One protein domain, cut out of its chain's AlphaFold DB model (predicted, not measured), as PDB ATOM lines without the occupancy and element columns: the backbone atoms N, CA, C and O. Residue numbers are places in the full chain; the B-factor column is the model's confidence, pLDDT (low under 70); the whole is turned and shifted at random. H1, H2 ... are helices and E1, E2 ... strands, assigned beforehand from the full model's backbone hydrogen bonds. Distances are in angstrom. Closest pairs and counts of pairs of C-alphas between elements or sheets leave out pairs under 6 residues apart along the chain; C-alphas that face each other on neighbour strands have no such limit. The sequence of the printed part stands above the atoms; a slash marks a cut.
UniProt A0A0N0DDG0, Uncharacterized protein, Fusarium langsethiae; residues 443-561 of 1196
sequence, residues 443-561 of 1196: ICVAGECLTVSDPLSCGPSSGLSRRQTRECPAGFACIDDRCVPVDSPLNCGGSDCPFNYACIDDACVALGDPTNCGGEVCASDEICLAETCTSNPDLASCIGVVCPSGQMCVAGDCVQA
ATOM      1  N   ILE A 443     619.486 505.953 430.359       84.31
ATOM      2  CA  ILE A 443     619.840 507.041 431.290       84.31
ATOM      3  C   ILE A 443     619.737 506.591 432.751       84.31
ATOM      4  O   ILE A 443     618.839 505.839 433.122       84.31
ATOM      5  N   CYS A 444     620.628 507.083 433.617       82.12
ATOM      6  CA  CYS A 444     620.592 506.777 435.051       82.12
ATOM      7  C   CYS A 444     619.770 507.822 435.827       82.12
ATOM      8  O   CYS A 444     620.274 508.901 436.149       82.12
ATOM      9  N   VAL A 445     618.531 507.485 436.188       79.81
ATOM     10  CA  VAL A 445     617.638 508.329 437.005       79.81
ATOM     11  C   VAL A 445     617.445 507.669 438.368       79.81
ATOM     12  O   VAL A 445     617.132 506.487 438.468       79.81
ATOM     13  N   ALA A 446     617.704 508.406 439.453       71.69
ATOM     14  CA  ALA A 446     617.625 507.929 440.846       71.69
ATOM     15  C   ALA A 446     618.423 506.640 441.206       71.69
ATOM     16  O   ALA A 446     618.318 506.156 442.337       71.69
ATOM     17  N   GLY A 447     619.263 506.117 440.303       73.25
ATOM     18  CA  GLY A 447     619.990 504.847 440.459       73.25
ATOM     19  C   GLY A 447     619.347 503.646 439.749       73.25
ATOM     20  O   GLY A 447     619.773 502.516 439.984       73.25
ATOM     21  N   GLU A 448     618.345 503.883 438.904       81.12
ATOM     22  CA  GLU A 448     617.737 502.925 437.978       81.12
ATOM     23  C   GLU A 448     618.078 503.355 436.535       81.12
ATOM     24  O   GLU A 448     618.183 504.552 436.254       81.12
ATOM     25  N   CYS A 449     618.325 502.391 435.646       85.12
ATOM     26  CA  CYS A 449     618.596 502.653 434.231       85.12
ATOM     27  C   CYS A 449     617.265 502.624 433.475       85.12
ATOM     28  O   CYS A 449     616.610 501.581 433.461       85.12
ATOM     29  N   LEU A 450     616.866 503.757 432.897       86.44
ATOM     30  CA  LEU A 450     615.632 503.914 432.123       86.44
ATOM     31  C   LEU A 450     615.977 504.000 430.636       86.44
ATOM     32  O   LEU A 450     616.947 504.666 430.271       86.44
ATOM     33  N   THR A 451     615.197 503.347 429.784       83.94
ATOM     34  CA  THR A 451     615.431 503.319 428.333       83.94
ATOM     35  C   THR A 451     614.987 504.620 427.673       83.94
ATOM     36  O   THR A 451     613.898 505.114 427.961       83.94
ATOM     37  N   VAL A 452     615.820 505.174 426.785       83.38
ATOM     38  CA  VAL A 452     615.473 506.307 425.915       83.38
ATOM     39  C   VAL A 452     615.127 505.762 424.535       83.38
ATOM     40  O   VAL A 452     615.969 505.158 423.868       83.38
ATOM     41  N   SER A 453     613.888 505.992 424.112       81.19
ATOM     42  CA  SER A 453     613.354 505.576 422.816       81.19
ATOM     43  C   SER A 453     613.181 506.774 421.885       81.19
ATOM     44  O   SER A 453     613.041 507.912 422.333       81.19
ATOM     45  N   ASP A 454     613.120 506.491 420.586       72.31
ATOM     46  CA  ASP A 454     612.658 507.425 419.555       72.31
ATOM     47  C   ASP A 454     611.314 508.085 419.970       72.31
ATOM     48  O   ASP A 454     610.366 507.363 420.319       72.31
ATOM     49  N   PRO A 455     611.206 509.431 419.955       65.12
ATOM     50  CA  PRO A 455     609.995 510.144 420.360       65.12
ATOM     51  C   PRO A 455     608.756 509.797 419.522       65.12
ATOM     52  O   PRO A 455     607.656 509.878 420.067       65.12
ATOM     53  N   LEU A 456     608.901 509.365 418.260       64.81
ATOM     54  CA  LEU A 456     607.805 508.934 417.369       64.81
ATOM     55  C   LEU A 456     607.253 507.543 417.721       64.81
ATOM     56  O   LEU A 456     606.122 507.190 417.369       64.81
ATOM     57  N   SER A 457     608.059 506.742 418.420       64.31
ATOM     58  CA  SER A 457     607.748 505.366 418.809       64.31
ATOM     59  C   SER A 457     607.026 505.268 420.163       64.31
ATOM     60  O   SER A 457     606.730 504.164 420.626       64.31
ATOM     61  N   CYS A 458     606.718 506.399 420.810       73.50
ATOM     62  CA  CYS A 458     606.313 506.417 422.212       73.50
ATOM     63  C   CYS A 458     604.925 505.801 422.478       73.50
ATOM     64  O   CYS A 458     603.938 506.013 421.761       73.50
ATOM     65  N   GLY A 459     604.831 505.013 423.554       56.56
ATOM     66  CA  GLY A 459     603.623 504.275 423.911       56.56
ATOM     67  C   GLY A 459     602.430 505.189 424.249       56.56
ATOM     68  O   GLY A 459     602.595 506.225 424.898       56.56
ATOM     69  N   PRO A 460     601.185 504.814 423.883       49.28
ATOM     70  CA  PRO A 460     600.006 505.608 424.217       49.28
ATOM     71  C   PRO A 460     599.815 505.661 425.738       49.28
ATOM     72  O   PRO A 460     599.390 504.683 426.362       49.28
ATOM     73  N   SER A 461     600.128 506.823 426.320       43.00
ATOM     74  CA  SER A 461     600.160 507.077 427.764       43.00
ATOM     75  C   SER A 461     598.956 506.481 428.498       43.00
ATOM     76  O   SER A 461     597.818 506.938 428.355       43.00
ATOM     77  N   SER A 462     599.217 505.474 429.337       39.56
ATOM     78  CA  SER A 462     598.209 504.681 430.054       39.56
ATOM     79  C   SER A 462     597.580 505.441 431.238       39.56
ATOM     80  O   SER A 462     597.686 505.062 432.403       39.56
ATOM     81  N   GLY A 463     596.899 506.541 430.914       46.62
ATOM     82  CA  GLY A 463     596.228 507.436 431.859       46.62
ATOM     83  C   GLY A 463     595.375 508.552 431.238       46.62
ATOM     84  O   GLY A 463     594.667 509.216 431.991       46.62
ATOM     85  N   LEU A 464     595.400 508.759 429.913       37.22
ATOM     86  CA  LEU A 464     594.610 509.791 429.221       37.22
ATOM     87  C   LEU A 464     593.749 509.213 428.082       37.22
ATOM     88  O   LEU A 464     593.811 508.023 427.766       37.22
ATOM     89  N   SER A 465     592.861 510.046 427.529       36.56
ATOM     90  CA  SER A 465     591.860 509.621 426.541       36.56
ATOM     91  C   SER A 465     592.483 509.271 425.184       36.56
ATOM     92  O   SER A 465     593.542 509.772 424.810       36.56
ATOM     93  N   ARG A 466     591.805 508.408 424.418       37.84
ATOM     94  CA  ARG A 466     592.300 507.810 423.164       37.84
ATOM     95  C   ARG A 466     592.276 508.808 421.988       37.84
ATOM     96  O   ARG A 466     591.496 508.616 421.056       37.84
ATOM     97  N   ARG A 467     593.099 509.865 422.034       41.75
ATOM     98  CA  ARG A 467     593.350 510.769 420.886       41.75
ATOM     99  C   ARG A 467     594.625 511.637 420.952       41.75
ATOM    100  O   ARG A 467     594.696 512.615 420.220       41.75
ATOM    101  N   GLN A 468     595.626 511.289 421.766       42.38
ATOM    102  CA  GLN A 468     596.980 511.838 421.571       42.38
ATOM    103  C   GLN A 468     597.682 511.124 420.401       42.38
ATOM    104  O   GLN A 468     597.436 509.937 420.163       42.38
ATOM    105  N   THR A 469     598.531 511.857 419.681       45.78
ATOM    106  CA  THR A 469     599.515 511.333 418.721       45.78
ATOM    107  C   THR A 469     600.537 510.424 419.425       45.78
ATOM    108  O   THR A 469     600.595 510.375 420.652       45.78
ATOM    109  N   ARG A 470     601.318 509.651 418.654       55.62
ATOM    110  CA  ARG A 470     602.370 508.751 419.187       55.62
ATOM    111  C   ARG A 470     603.675 509.462 419.564       55.62
ATOM    112  O   ARG A 470     604.620 508.822 420.002       55.62
ATOM    113  N   GLU A 471     603.703 510.767 419.358       65.88
ATOM    114  CA  GLU A 471     604.893 511.598 419.331       65.88
ATOM    115  C   GLU A 471     604.970 512.449 420.600       65.88
ATOM    116  O   GLU A 471     603.963 513.023 421.032       65.88
ATOM    117  N   CYS A 472     606.148 512.514 421.218       74.69
ATOM    118  CA  CYS A 472     606.372 513.418 422.341       74.69
ATOM    119  C   CYS A 472     606.536 514.866 421.846       74.69
ATOM    120  O   CYS A 472     607.279 515.091 420.895       74.69
ATOM    121  N   PRO A 473     605.875 515.857 422.475       76.31
ATOM    122  CA  PRO A 473     606.064 517.258 422.114       76.31
ATOM    123  C   PRO A 473     607.482 517.731 422.467       76.31
ATOM    124  O   PRO A 473     608.111 517.189 423.379       76.31
ATOM    125  N   ALA A 474     607.960 518.772 421.781       75.19
ATOM    126  CA  ALA A 474     609.279 519.359 422.021       75.19
ATOM    127  C   ALA A 474     609.510 519.687 423.513       75.19
ATOM    128  O   ALA A 474     608.601 520.122 424.222       75.19
ATOM    129  N   GLY A 475     610.731 519.437 423.989       77.56
ATOM    130  CA  GLY A 475     611.088 519.506 425.409       77.56
ATOM    131  C   GLY A 475     610.789 518.229 426.210       77.56
ATOM    132  O   GLY A 475     611.085 518.190 427.403       77.56
ATOM    133  N   PHE A 476     610.247 517.169 425.592       84.31
ATOM    134  CA  PHE A 476     610.008 515.870 426.233       84.31
ATOM    135  C   PHE A 476     610.733 514.734 425.495       84.31
ATOM    136  O   PHE A 476     610.617 514.597 424.282       84.31
ATOM    137  N   ALA A 477     611.406 513.859 426.243       83.50
ATOM    138  CA  ALA A 477     611.973 512.612 425.726       83.50
ATOM    139  C   ALA A 477     611.008 511.439 425.953       83.50
ATOM    140  O   ALA A 477     610.296 511.411 426.962       83.50
ATOM    141  N   CYS A 478     611.014 510.440 425.066       85.19
ATOM    142  CA  CYS A 478     610.342 509.172 425.347       85.19
ATOM    143  C   CYS A 478     611.238 508.294 426.231       85.19
ATOM    144  O   CYS A 478     612.244 507.755 425.773       85.19
ATOM    145  N   ILE A 479     610.869 508.158 427.505       85.00
ATOM    146  CA  ILE A 479     611.592 507.375 428.509       85.00
ATOM    147  C   ILE A 479     610.661 506.282 429.050       85.00
ATOM    148  O   ILE A 479     609.577 506.582 429.554       85.00
ATOM    149  N   ASP A 480     611.062 505.012 428.916       81.81
ATOM    150  CA  ASP A 480     610.262 503.818 429.257       81.81
ATOM    151  C   ASP A 480     608.799 503.885 428.740       81.81
ATOM    152  O   ASP A 480     607.837 503.792 429.510       81.81
ATOM    153  N   ASP A 481     608.627 504.066 427.422       76.06
ATOM    154  CA  ASP A 481     607.340 504.227 426.710       76.06
ATOM    155  C   ASP A 481     606.487 505.439 427.159       76.06
ATOM    156  O   ASP A 481     605.254 505.430 427.031       76.06
ATOM    157  N   ARG A 482     607.098 506.488 427.731       79.06
ATOM    158  CA  ARG A 482     606.378 507.656 428.270       79.06
ATOM    159  C   ARG A 482     607.113 508.964 427.986       79.06
ATOM    160  O   ARG A 482     608.301 509.074 428.249       79.06
ATOM    161  N   CYS A 483     606.389 509.993 427.551       82.56
ATOM    162  CA  CYS A 483     606.951 511.338 427.425       82.56
ATOM    163  C   CYS A 483     607.235 511.935 428.816       82.56
ATOM    164  O   CYS A 483     606.310 512.136 429.612       82.56
ATOM    165  N   VAL A 484     608.507 512.216 429.096       84.50
ATOM    166  CA  VAL A 484     609.026 512.803 430.342       84.50
ATOM    167  C   VAL A 484     609.720 514.127 429.991       84.50
ATOM    168  O   VAL A 484     610.450 514.158 428.999       84.50
ATOM    169  N   PRO A 485     609.482 515.227 430.733       84.00
ATOM    170  CA  PRO A 485     610.102 516.516 430.432       84.00
ATOM    171  C   PRO A 485     611.623 516.453 430.603       84.00
ATOM    172  O   PRO A 485     612.136 515.756 431.484       84.00
ATOM    173  N   VAL A 486     612.330 517.196 429.755       85.75
ATOM    174  CA  VAL A 486     613.784 517.364 429.796       85.75
ATOM    175  C   VAL A 486     614.078 518.829 430.097       85.75
ATOM    176  O   VAL A 486     614.293 519.652 429.207       85.75
ATOM    177  N   ASP A 487     614.024 519.147 431.386       84.38
ATOM    178  CA  ASP A 487     614.147 520.498 431.912       84.38
ATOM    179  C   ASP A 487     615.600 521.010 431.865       84.38
ATOM    180  O   ASP A 487     616.579 520.251 431.819       84.38
ATOM    181  N   SER A 488     615.753 522.335 431.935       75.62
ATOM    182  CA  SER A 488     617.063 522.988 432.048       75.62
ATOM    183  C   SER A 488     617.863 522.485 433.273       75.62
ATOM    184  O   SER A 488     617.269 522.063 434.268       75.62
ATOM    185  N   PRO A 489     619.205 522.600 433.287       73.38
ATOM    186  CA  PRO A 489     620.029 522.215 434.440       73.38
ATOM    187  C   PRO A 489     619.765 522.991 435.751       73.38
ATOM    188  O   PRO A 489     620.400 522.687 436.761       73.38
ATOM    189  N   LEU A 490     618.890 524.001 435.781       73.81
ATOM    190  CA  LEU A 490     618.660 524.856 436.952       73.81
ATOM    191  C   LEU A 490     617.706 524.233 437.986       73.81
ATOM    192  O   LEU A 490     616.643 523.727 437.651       73.81
ATOM    193  N   ASN A 491     618.044 524.368 439.274       73.19
ATOM    194  CA  ASN A 491     617.253 523.935 440.442       73.19
ATOM    195  C   ASN A 491     616.867 522.435 440.515       73.19
ATOM    196  O   ASN A 491     616.085 522.067 441.395       73.19
ATOM    197  N   CYS A 492     617.423 521.565 439.671       77.88
ATOM    198  CA  CYS A 492     617.115 520.132 439.603       77.88
ATOM    199  C   CYS A 492     617.242 519.408 440.961       77.88
ATOM    200  O   CYS A 492     618.306 519.424 441.591       77.88
ATOM    201  N   GLY A 493     616.161 518.810 441.481       70.19
ATOM    202  CA  GLY A 493     616.166 518.190 442.814       70.19
ATOM    203  C   GLY A 493     616.504 519.148 443.971       70.19
ATOM    204  O   GLY A 493     616.825 518.702 445.076       70.19
ATOM    205  N   GLY A 494     616.466 520.466 443.737       68.19
ATOM    206  CA  GLY A 494     616.929 521.506 444.660       68.19
ATOM    207  C   GLY A 494     618.402 521.920 444.508       68.19
ATOM    208  O   GLY A 494     618.930 522.574 445.410       68.19
ATOM    209  N   SER A 495     619.075 521.564 443.409       70.31
ATOM    210  CA  SER A 495     620.463 521.955 443.109       70.31
ATOM    211  C   SER A 495     620.720 522.129 441.610       70.31
ATOM    212  O   SER A 495     620.208 521.360 440.808       70.31
ATOM    213  N   ASP A 496     621.550 523.096 441.225       73.69
ATOM    214  CA  ASP A 496     621.916 523.286 439.817       73.69
ATOM    215  C   ASP A 496     622.853 522.161 439.332       73.69
ATOM    216  O   ASP A 496     623.830 521.809 440.005       73.69
ATOM    217  N   CYS A 497     622.559 521.594 438.163       75.81
ATOM    218  CA  CYS A 497     623.363 520.561 437.517       75.81
ATOM    219  C   CYS A 497     624.653 521.135 436.891       75.81
ATOM    220  O   CYS A 497     624.741 522.336 436.618       75.81
ATOM    221  N   PRO A 498     625.676 520.298 436.626       72.81
ATOM    222  CA  PRO A 498     626.870 520.731 435.902       72.81
ATOM    223  C   PRO A 498     626.558 521.150 434.455       72.81
ATOM    224  O   PRO A 498     625.547 520.753 433.882       72.81
ATOM    225  N   PHE A 499     627.470 521.897 433.825       61.94
ATOM    226  CA  PHE A 499     627.401 522.174 432.385       61.94
ATOM    227  C   PHE A 499     627.346 520.873 431.563       61.94
ATOM    228  O   PHE A 499     628.033 519.905 431.895       61.94
ATOM    229  N   ASN A 500     626.559 520.886 430.482       70.44
ATOM    230  CA  ASN A 500     626.235 519.743 429.614       70.44
ATOM    231  C   ASN A 500     625.439 518.621 430.319       70.44
ATOM    232  O   ASN A 500     625.622 517.438 430.035       70.44
ATOM    233  N   TYR A 501     624.540 518.996 431.232       82.62
ATOM    234  CA  TYR A 501     623.516 518.118 431.802       82.62
ATOM    235  C   TYR A 501     622.122 518.725 431.587       82.62
ATOM    236  O   TYR A 501     621.975 519.947 431.586       82.62
ATOM    237  N   ALA A 502     621.112 517.868 431.465       84.81
ATOM    238  CA  ALA A 502     619.699 518.217 431.600       84.81
ATOM    239  C   ALA A 502     619.169 517.778 432.975       84.81
ATOM    240  O   ALA A 502     619.785 516.942 433.647       84.81
ATOM    241  N   CYS A 503     618.015 518.308 433.378       85.75
ATOM    242  CA  CYS A 503     617.249 517.786 434.504       85.75
ATOM    243  C   CYS A 503     616.121 516.873 434.007       85.75
ATOM    244  O   CYS A 503     615.332 517.266 433.153       85.75
ATOM    245  N   ILE A 504     616.043 515.652 434.538       86.19
ATOM    246  CA  ILE A 504     615.002 514.668 434.209       86.19
ATOM    247  C   ILE A 504     614.582 513.985 435.517       86.19
ATOM    248  O   ILE A 504     615.421 513.370 436.170       86.19
ATOM    249  N   ASP A 505     613.313 514.109 435.927       82.75
ATOM    250  CA  ASP A 505     612.771 513.544 437.185       82.75
ATOM    251  C   ASP A 505     613.682 513.799 438.423       82.75
ATOM    252  O   ASP A 505     614.102 512.880 439.132       82.75
ATOM    253  N   ASP A 506     614.016 515.075 438.675       80.06
ATOM    254  CA  ASP A 506     614.938 515.548 439.735       80.06
ATOM    255  C   ASP A 506     616.393 515.008 439.647       80.06
ATOM    256  O   ASP A 506     617.194 515.208 440.567       80.06
ATOM    257  N   ALA A 507     616.776 514.352 438.545       80.44
ATOM    258  CA  ALA A 507     618.126 513.853 438.297       80.44
ATOM    259  C   ALA A 507     618.876 514.657 437.223       80.44
ATOM    260  O   ALA A 507     618.380 514.879 436.121       80.44
ATOM    261  N   CYS A 508     620.133 515.004 437.514       83.38
ATOM    262  CA  CYS A 508     621.063 515.529 436.515       83.38
ATOM    263  C   CYS A 508     621.533 514.402 435.582       83.38
ATOM    264  O   CYS A 508     622.373 513.586 435.977       83.38
ATOM    265  N   VAL A 509     621.045 514.392 434.342       86.06
ATOM    266  CA  VAL A 509     621.419 513.434 433.289       86.06
ATOM    267  C   VAL A 509     622.386 514.101 432.310       86.06
ATOM    268  O   VAL A 509     622.177 515.245 431.916       86.06
ATOM    269  N   ALA A 510     623.480 513.422 431.954       81.50
ATOM    270  CA  ALA A 510     624.494 513.980 431.060       81.50
ATOM    271  C   ALA A 510     623.995 514.007 429.608       81.50
ATOM    272  O   ALA A 510     623.450 513.012 429.129       81.50
ATOM    273  N   LEU A 511     624.235 515.116 428.908       84.69
ATOM    274  CA  LEU A 511     624.018 515.211 427.466       84.69
ATOM    275  C   LEU A 511     625.196 514.581 426.711       84.69
ATOM    276  O   LEU A 511     626.350 514.685 427.136       84.69
ATOM    277  N   GLY A 512     624.895 513.931 425.588       81.12
ATOM    278  CA  GLY A 512     625.896 513.448 424.641       81.12
ATOM    279  C   GLY A 512     626.426 514.555 423.724       81.12
ATOM    280  O   GLY A 512     626.098 515.731 423.873       81.12
ATOM    281  N   ASP A 513     627.253 514.168 422.755       79.50
ATOM    282  CA  ASP A 513     627.731 515.070 421.705       79.50
ATOM    283  C   ASP A 513     626.709 515.078 420.550       79.50
ATOM    284  O   ASP A 513     626.518 514.031 419.930       79.50
ATOM    285  N   PRO A 514     626.038 516.203 420.229       79.50
ATOM    286  CA  PRO A 514     625.073 516.238 419.126       79.50
ATOM    287  C   PRO A 514     625.736 516.068 417.754       79.50
ATOM    288  O   PRO A 514     625.047 515.762 416.789       79.50
ATOM    289  N   THR A 515     627.061 516.237 417.650       78.44
ATOM    290  CA  THR A 515     627.808 515.994 416.405       78.44
ATOM    291  C   THR A 515     628.158 514.517 416.191       78.44
ATOM    292  O   THR A 515     628.753 514.177 415.169       78.44
ATOM    293  N   ASN A 516     627.821 513.644 417.150       81.00
ATOM    294  CA  ASN A 516     627.988 512.193 417.067       81.00
ATOM    295  C   ASN A 516     627.110 511.487 418.125       81.00
ATOM    296  O   ASN A 516     627.619 510.923 419.101       81.00
ATOM    297  N   CYS A 517     625.792 511.538 417.945       85.44
ATOM    298  CA  CYS A 517     624.817 510.904 418.826       85.44
ATOM    299  C   CYS A 517     624.442 509.523 418.275       85.44
ATOM    300  O   CYS A 517     623.800 509.431 417.237       85.44
ATOM    301  N   GLY A 518     624.937 508.438 418.883       78.38
ATOM    302  CA  GLY A 518     624.703 507.058 418.408       78.38
ATOM    303  C   GLY A 518     625.331 506.695 417.047       78.38
ATOM    304  O   GLY A 518     625.383 505.521 416.684       78.38
ATOM    305  N   GLY A 519     625.867 507.679 416.320       75.75
ATOM    306  CA  GLY A 519     626.321 507.578 414.930       75.75
ATOM    307  C   GLY A 519     625.680 508.619 414.001       75.75
ATOM    308  O   GLY A 519     626.122 508.756 412.862       75.75
ATOM    309  N   GLU A 520     624.687 509.364 414.490       77.69
ATOM    310  CA  GLU A 520     623.952 510.407 413.773       77.69
ATOM    311  C   GLU A 520     624.353 511.815 414.260       77.69
ATOM    312  O   GLU A 520     625.084 511.977 415.245       77.69
ATOM    313  N   VAL A 521     623.904 512.846 413.541       81.38
ATOM    314  CA  VAL A 521     624.109 514.262 413.887       81.38
ATOM    315  C   VAL A 521     622.740 514.871 414.155       81.38
ATOM    316  O   VAL A 521     621.907 514.891 413.254       81.38
ATOM    317  N   CYS A 522     622.517 515.357 415.375       83.69
ATOM    318  CA  CYS A 522     621.239 515.953 415.758       83.69
ATOM    319  C   CYS A 522     621.045 517.331 415.102       83.69
ATOM    320  O   CYS A 522     622.018 518.046 414.835       83.69
ATOM    321  N   ALA A 523     619.790 517.719 414.869       81.44
ATOM    322  CA  ALA A 523     619.436 519.030 414.335       81.44
ATOM    323  C   ALA A 523     619.746 520.178 415.322       81.44
ATOM    324  O   ALA A 523     620.044 519.974 416.499       81.44
ATOM    325  N   SER A 524     619.686 521.424 414.842       74.69
ATOM    326  CA  SER A 524     620.031 522.625 415.628       74.69
ATOM    327  C   SER A 524     619.112 522.899 416.826       74.69
ATOM    328  O   SER A 524     619.487 523.642 417.731       74.69
ATOM    329  N   ASP A 525     617.915 522.322 416.818       80.81
ATOM    330  CA  ASP A 525     616.897 522.362 417.865       80.81
ATOM    331  C   ASP A 525     616.851 521.070 418.705       80.81
ATOM    332  O   ASP A 525     615.993 520.924 419.575       80.81
ATOM    333  N   GLU A 526     617.791 520.144 418.498       85.00
ATOM    334  CA  GLU A 526     617.857 518.859 419.193       85.00
ATOM    335  C   GLU A 526     619.040 518.732 420.164       85.00
ATOM    336  O   GLU A 526     620.118 519.305 420.000       85.00
ATOM    337  N   ILE A 527     618.846 517.896 421.183       86.69
ATOM    338  CA  ILE A 527     619.874 517.475 422.134       86.69
ATOM    339  C   ILE A 527     620.162 515.981 421.974       86.69
ATOM    340  O   ILE A 527     619.261 515.189 421.709       86.69
ATOM    341  N   CYS A 528     621.413 515.575 422.202       87.38
ATOM    342  CA  CYS A 528     621.760 514.160 422.295       87.38
ATOM    343  C   CYS A 528     621.496 513.633 423.713       87.38
ATOM    344  O   CYS A 528     622.180 514.034 424.661       87.38
ATOM    345  N   LEU A 529     620.551 512.703 423.862       87.31
ATOM    346  CA  LEU A 529     620.208 512.052 425.125       87.31
ATOM    347  C   LEU A 529     620.395 510.533 424.995       87.31
ATOM    348  O   LEU A 529     619.627 509.855 424.324       87.31
ATOM    349  N   ALA A 530     621.437 510.002 425.646       82.69
ATOM    350  CA  ALA A 530     621.810 508.581 425.612       82.69
ATOM    351  C   ALA A 530     621.820 507.957 424.199       82.69
ATOM    352  O   ALA A 530     621.188 506.934 423.967       82.69
ATOM    353  N   GLU A 531     622.577 508.555 423.275       83.06
ATOM    354  CA  GLU A 531     622.735 508.081 421.885       83.06
ATOM    355  C   GLU A 531     621.477 508.215 420.995       83.06
ATOM    356  O   GLU A 531     621.523 507.812 419.837       83.06
ATOM    357  N   THR A 532     620.415 508.875 421.479       84.12
ATOM    358  CA  THR A 532     619.218 509.258 420.708       84.12
ATOM    359  C   THR A 532     619.119 510.791 420.610       84.12
ATOM    360  O   THR A 532     619.306 511.483 421.614       84.12
ATOM    361  N   CYS A 533     618.819 511.346 419.432       86.56
ATOM    362  CA  CYS A 533     618.500 512.776 419.286       86.56
ATOM    363  C   CYS A 533     617.076 513.075 419.799       86.56
ATOM    364  O   CYS A 533     616.198 512.212 419.791       86.56
ATOM    365  N   THR A 534     616.840 514.265 420.353       83.88
ATOM    366  CA  THR A 534     615.543 514.644 420.942       83.88
ATOM    367  C   THR A 534     615.311 516.145 420.815       83.88
ATOM    368  O   THR A 534     616.146 516.933 421.255       83.88
ATOM    369  N   SER A 535     614.158 516.551 420.283       84.62
ATOM    370  CA  SER A 535     613.788 517.956 420.061       84.62
ATOM    371  C   SER A 535     613.636 518.728 421.379       84.62
ATOM    372  O   SER A 535     612.733 518.470 422.180       84.62
ATOM    373  N   ASN A 536     614.531 519.687 421.618       81.75
ATOM    374  CA  ASN A 536     614.563 520.560 422.792       81.75
ATOM    375  C   ASN A 536     615.301 521.876 422.439       81.75
ATOM    376  O   ASN A 536     616.478 522.033 422.786       81.75
ATOM    377  N   PRO A 537     614.640 522.823 421.742       79.25
ATOM    378  CA  PRO A 537     615.287 524.032 421.224       79.25
ATOM    379  C   PRO A 537     615.898 524.915 422.322       79.25
ATOM    380  O   PRO A 537     616.974 525.486 422.127       79.25
ATOM    381  N   ASP A 538     615.275 524.979 423.502       75.88
ATOM    382  CA  ASP A 538     615.734 525.796 424.638       75.88
ATOM    383  C   ASP A 538     617.070 525.323 425.232       75.88
ATOM    384  O   ASP A 538     617.808 526.114 425.831       75.88
ATOM    385  N   LEU A 539     617.397 524.036 425.064       75.94
ATOM    386  CA  LEU A 539     618.647 523.437 425.533       75.94
ATOM    387  C   LEU A 539     619.655 523.221 424.390       75.94
ATOM    388  O   LEU A 539     620.854 523.404 424.604       75.94
ATOM    389  N   ALA A 540     619.182 522.924 423.175       78.75
ATOM    390  CA  ALA A 540     619.999 522.812 421.966       78.75
ATOM    391  C   ALA A 540     620.663 524.146 421.586       78.75
ATOM    392  O   ALA A 540     621.871 524.199 421.348       78.75
ATOM    393  N   SER A 541     619.919 525.255 421.672       77.00
ATOM    394  CA  SER A 541     620.427 526.624 421.466       77.00
ATOM    395  C   SER A 541     621.561 527.032 422.421       77.00
ATOM    396  O   SER A 541     622.274 527.997 422.152       77.00
ATOM    397  N   CYS A 542     621.769 526.297 423.519       68.88
ATOM    398  CA  CYS A 542     622.882 526.504 424.444       68.88
ATOM    399  C   CYS A 542     624.135 525.671 424.145       68.88
ATOM    400  O   CYS A 542     625.163 525.848 424.810       68.88
ATOM    401  N   ILE A 543     624.096 524.781 423.154       67.12
ATOM    402  CA  ILE A 543     625.245 523.953 422.803       67.12
ATOM    403  C   ILE A 543     626.329 524.822 422.149       67.12
ATOM    404  O   ILE A 543     626.101 525.546 421.187       67.12
ATOM    405  N   GLY A 544     627.539 524.782 422.715       58.22
ATOM    406  CA  GLY A 544     628.670 525.608 422.279       58.22
ATOM    407  C   GLY A 544     628.683 527.046 422.822       58.22
ATOM    408  O   GLY A 544     629.689 527.738 422.649       58.22
ATOM    409  N   VAL A 545     627.642 527.494 423.535       62.31
ATOM    410  CA  VAL A 545     627.566 528.855 424.096       62.31
ATOM    411  C   VAL A 545     628.461 528.991 425.336       62.31
ATOM    412  O   VAL A 545     628.109 528.600 426.451       62.31
ATOM    413  N   VAL A 546     629.653 529.572 425.159       61.94
ATOM    414  CA  VAL A 546     630.621 529.796 426.248       61.94
ATOM    415  C   VAL A 546     630.322 531.107 426.981       61.94
ATOM    416  O   VAL A 546     630.841 532.168 426.630       61.94
ATOM    417  N   CYS A 547     629.503 531.037 428.031       62.53
ATOM    418  CA  CYS A 547     629.161 532.217 428.825       62.53
ATOM    419  C   CYS A 547     630.330 532.756 429.687       62.53
ATOM    420  O   CYS A 547     631.172 531.987 430.165       62.53
ATOM    421  N   PRO A 548     630.375 534.082 429.939       60.09
ATOM    422  CA  PRO A 548     631.297 534.715 430.884       60.09
ATOM    423  C   PRO A 548     631.275 534.119 432.301       60.09
ATOM    424  O   PRO A 548     630.289 533.545 432.756       60.09
ATOM    425  N   SER A 549     632.365 534.301 433.055       48.78
ATOM    426  CA  SER A 549     632.481 533.788 434.426       48.78
ATOM    427  C   SER A 549     631.392 534.351 435.350       48.78
ATOM    428  O   SER A 549     631.324 535.558 435.573       48.78
ATOM    429  N   GLY A 550     630.567 533.465 435.918       53.31
ATOM    430  CA  GLY A 550     629.386 533.843 436.705       53.31
ATOM    431  C   GLY A 550     628.093 533.953 435.886       53.31
ATOM    432  O   GLY A 550     627.084 534.410 436.418       53.31
ATOM    433  N   GLN A 551     628.103 533.529 434.621       64.25
ATOM    434  CA  GLN A 551     626.921 533.334 433.784       64.25
ATOM    435  C   GLN A 551     626.837 531.885 433.278       64.25
ATOM    436  O   GLN A 551     627.829 531.154 433.270       64.25
ATOM    437  N   MET A 552     625.644 531.477 432.858       60.62
ATOM    438  CA  MET A 552     625.350 530.204 432.193       60.62
ATOM    439  C   MET A 552     624.290 530.426 431.114       60.62
ATOM    440  O   MET A 552     623.574 531.421 431.167       60.62
ATOM    441  N   CYS A 553     624.198 529.527 430.139       58.50
ATOM    442  CA  CYS A 553     623.240 529.665 429.047       58.50
ATOM    443  C   CYS A 553     621.863 529.093 429.422       58.50
ATOM    444  O   CYS A 553     621.793 528.038 430.055       58.50
ATOM    445  N   VAL A 554     620.797 529.779 429.001       65.75
ATOM    446  CA  VAL A 554     619.412 529.284 428.920       65.75
ATOM    447  C   VAL A 554     618.804 529.844 427.625       65.75
ATOM    448  O   VAL A 554     618.889 531.053 427.426       65.75
ATOM    449  N   ALA A 555     618.227 529.007 426.752       65.62
ATOM    450  CA  ALA A 555     617.651 529.421 425.460       65.62
ATOM    451  C   ALA A 555     618.593 530.316 424.612       65.62
ATOM    452  O   ALA A 555     618.224 531.391 424.143       65.62
ATOM    453  N   GLY A 556     619.865 529.915 424.498       62.66
ATOM    454  CA  GLY A 556     620.936 530.666 423.822       62.66
ATOM    455  C   GLY A 556     621.496 531.883 424.583       62.66
ATOM    456  O   GLY A 556     622.551 532.402 424.219       62.66
ATOM    457  N   ASP A 557     620.843 532.337 425.656       68.44
ATOM    458  CA  ASP A 557     621.108 533.618 426.319       68.44
ATOM    459  C   ASP A 557     621.904 533.442 427.633       68.44
ATOM    460  O   ASP A 557     621.591 532.603 428.482       68.44
ATOM    461  N   CYS A 558     622.965 534.236 427.832       71.38
ATOM    462  CA  CYS A 558     623.863 534.102 428.989       71.38
ATOM    463  C   CYS A 558     623.326 534.824 430.238       71.38
ATOM    464  O   CYS A 558     623.595 536.007 430.479       71.38
ATOM    465  N   VAL A 559     622.605 534.086 431.082       67.31
ATOM    466  CA  VAL A 559     621.985 534.563 432.328       67.31
ATOM    467  C   VAL A 559     622.941 534.483 433.525       67.31
ATOM    468  O   VAL A 559     623.840 533.646 433.571       67.31
ATOM    469  N   GLN A 560     622.780 535.367 434.515       56.41
ATOM    470  CA  GLN A 560     623.684 535.435 435.673       56.41
ATOM    471  C   GLN A 560     623.391 534.335 436.705       56.41
ATOM    472  O   GLN A 560     622.298 534.263 437.265       56.41
ATOM    473  N   ALA A 561     624.403 533.520 437.009       50.75
ATOM    474  CA  ALA A 561     624.336 532.524 438.070       50.75
ATOM    475  C   ALA A 561     624.247 533.204 439.450       50.75
ATOM    476  O   ALA A 561     624.840 534.263 439.686       50.75
TER     477      ALA A 561
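What this domain is: This is residues 443 to 561 of the 1196 residues of an uncharacterized protein of Fusarium langsethiae (UniProt A0A0N0DDG0). Little regular structure: small hairpins joined by loops, E5-E6 and E7-E8 packing beside a curled antiparallel sheet, E1-E2-E3-E4, a meander in which each strand neighbours the one before. Hairpin E9-E10 lies towards one end of the length, loop residues 462 to 468 at the other. Of 119 printed residues, 45 are in ten strands and, between E8 and E9, helix H1; mostly strand, compact, radius of gyration 14.5 A, spans 48 by 32 by 26 A.

Where its parts are: E1, residues 443 to 445, begins at C-alpha 443 (619.840, 507.041, 431.290). E2, 448 to 453, is 16.0 A long. Then come E3, 476 to 479; E4, 482 to 485; E5, 501 to 504; E6, 507 to 510; E7, 526 to 529; E8, 532 to 535; H1, 537 to 540; E9, 551 to 554. E10, 557 to 560, ends at C-alpha 560 (623.684, 535.435, 435.673).

How they stand to each other: Across E1 and E2, N 443 and O 450 are 2.8 A apart, within hydrogen-bond range. The closest C-alphas of E1 and E6, Val 445 and Ala 507, are 5.7 A apart; of E3 and E8, Ala 477 and Thr 534, 6.3 A. H1 is too short for O i to N i+4 pairs.

The domain as a whole: The printed part has no cut. Links E2 to E3, E4 to E5 and E6 to E7 are long. Among 37 residues with pLDDT under 70 are 459 to 471.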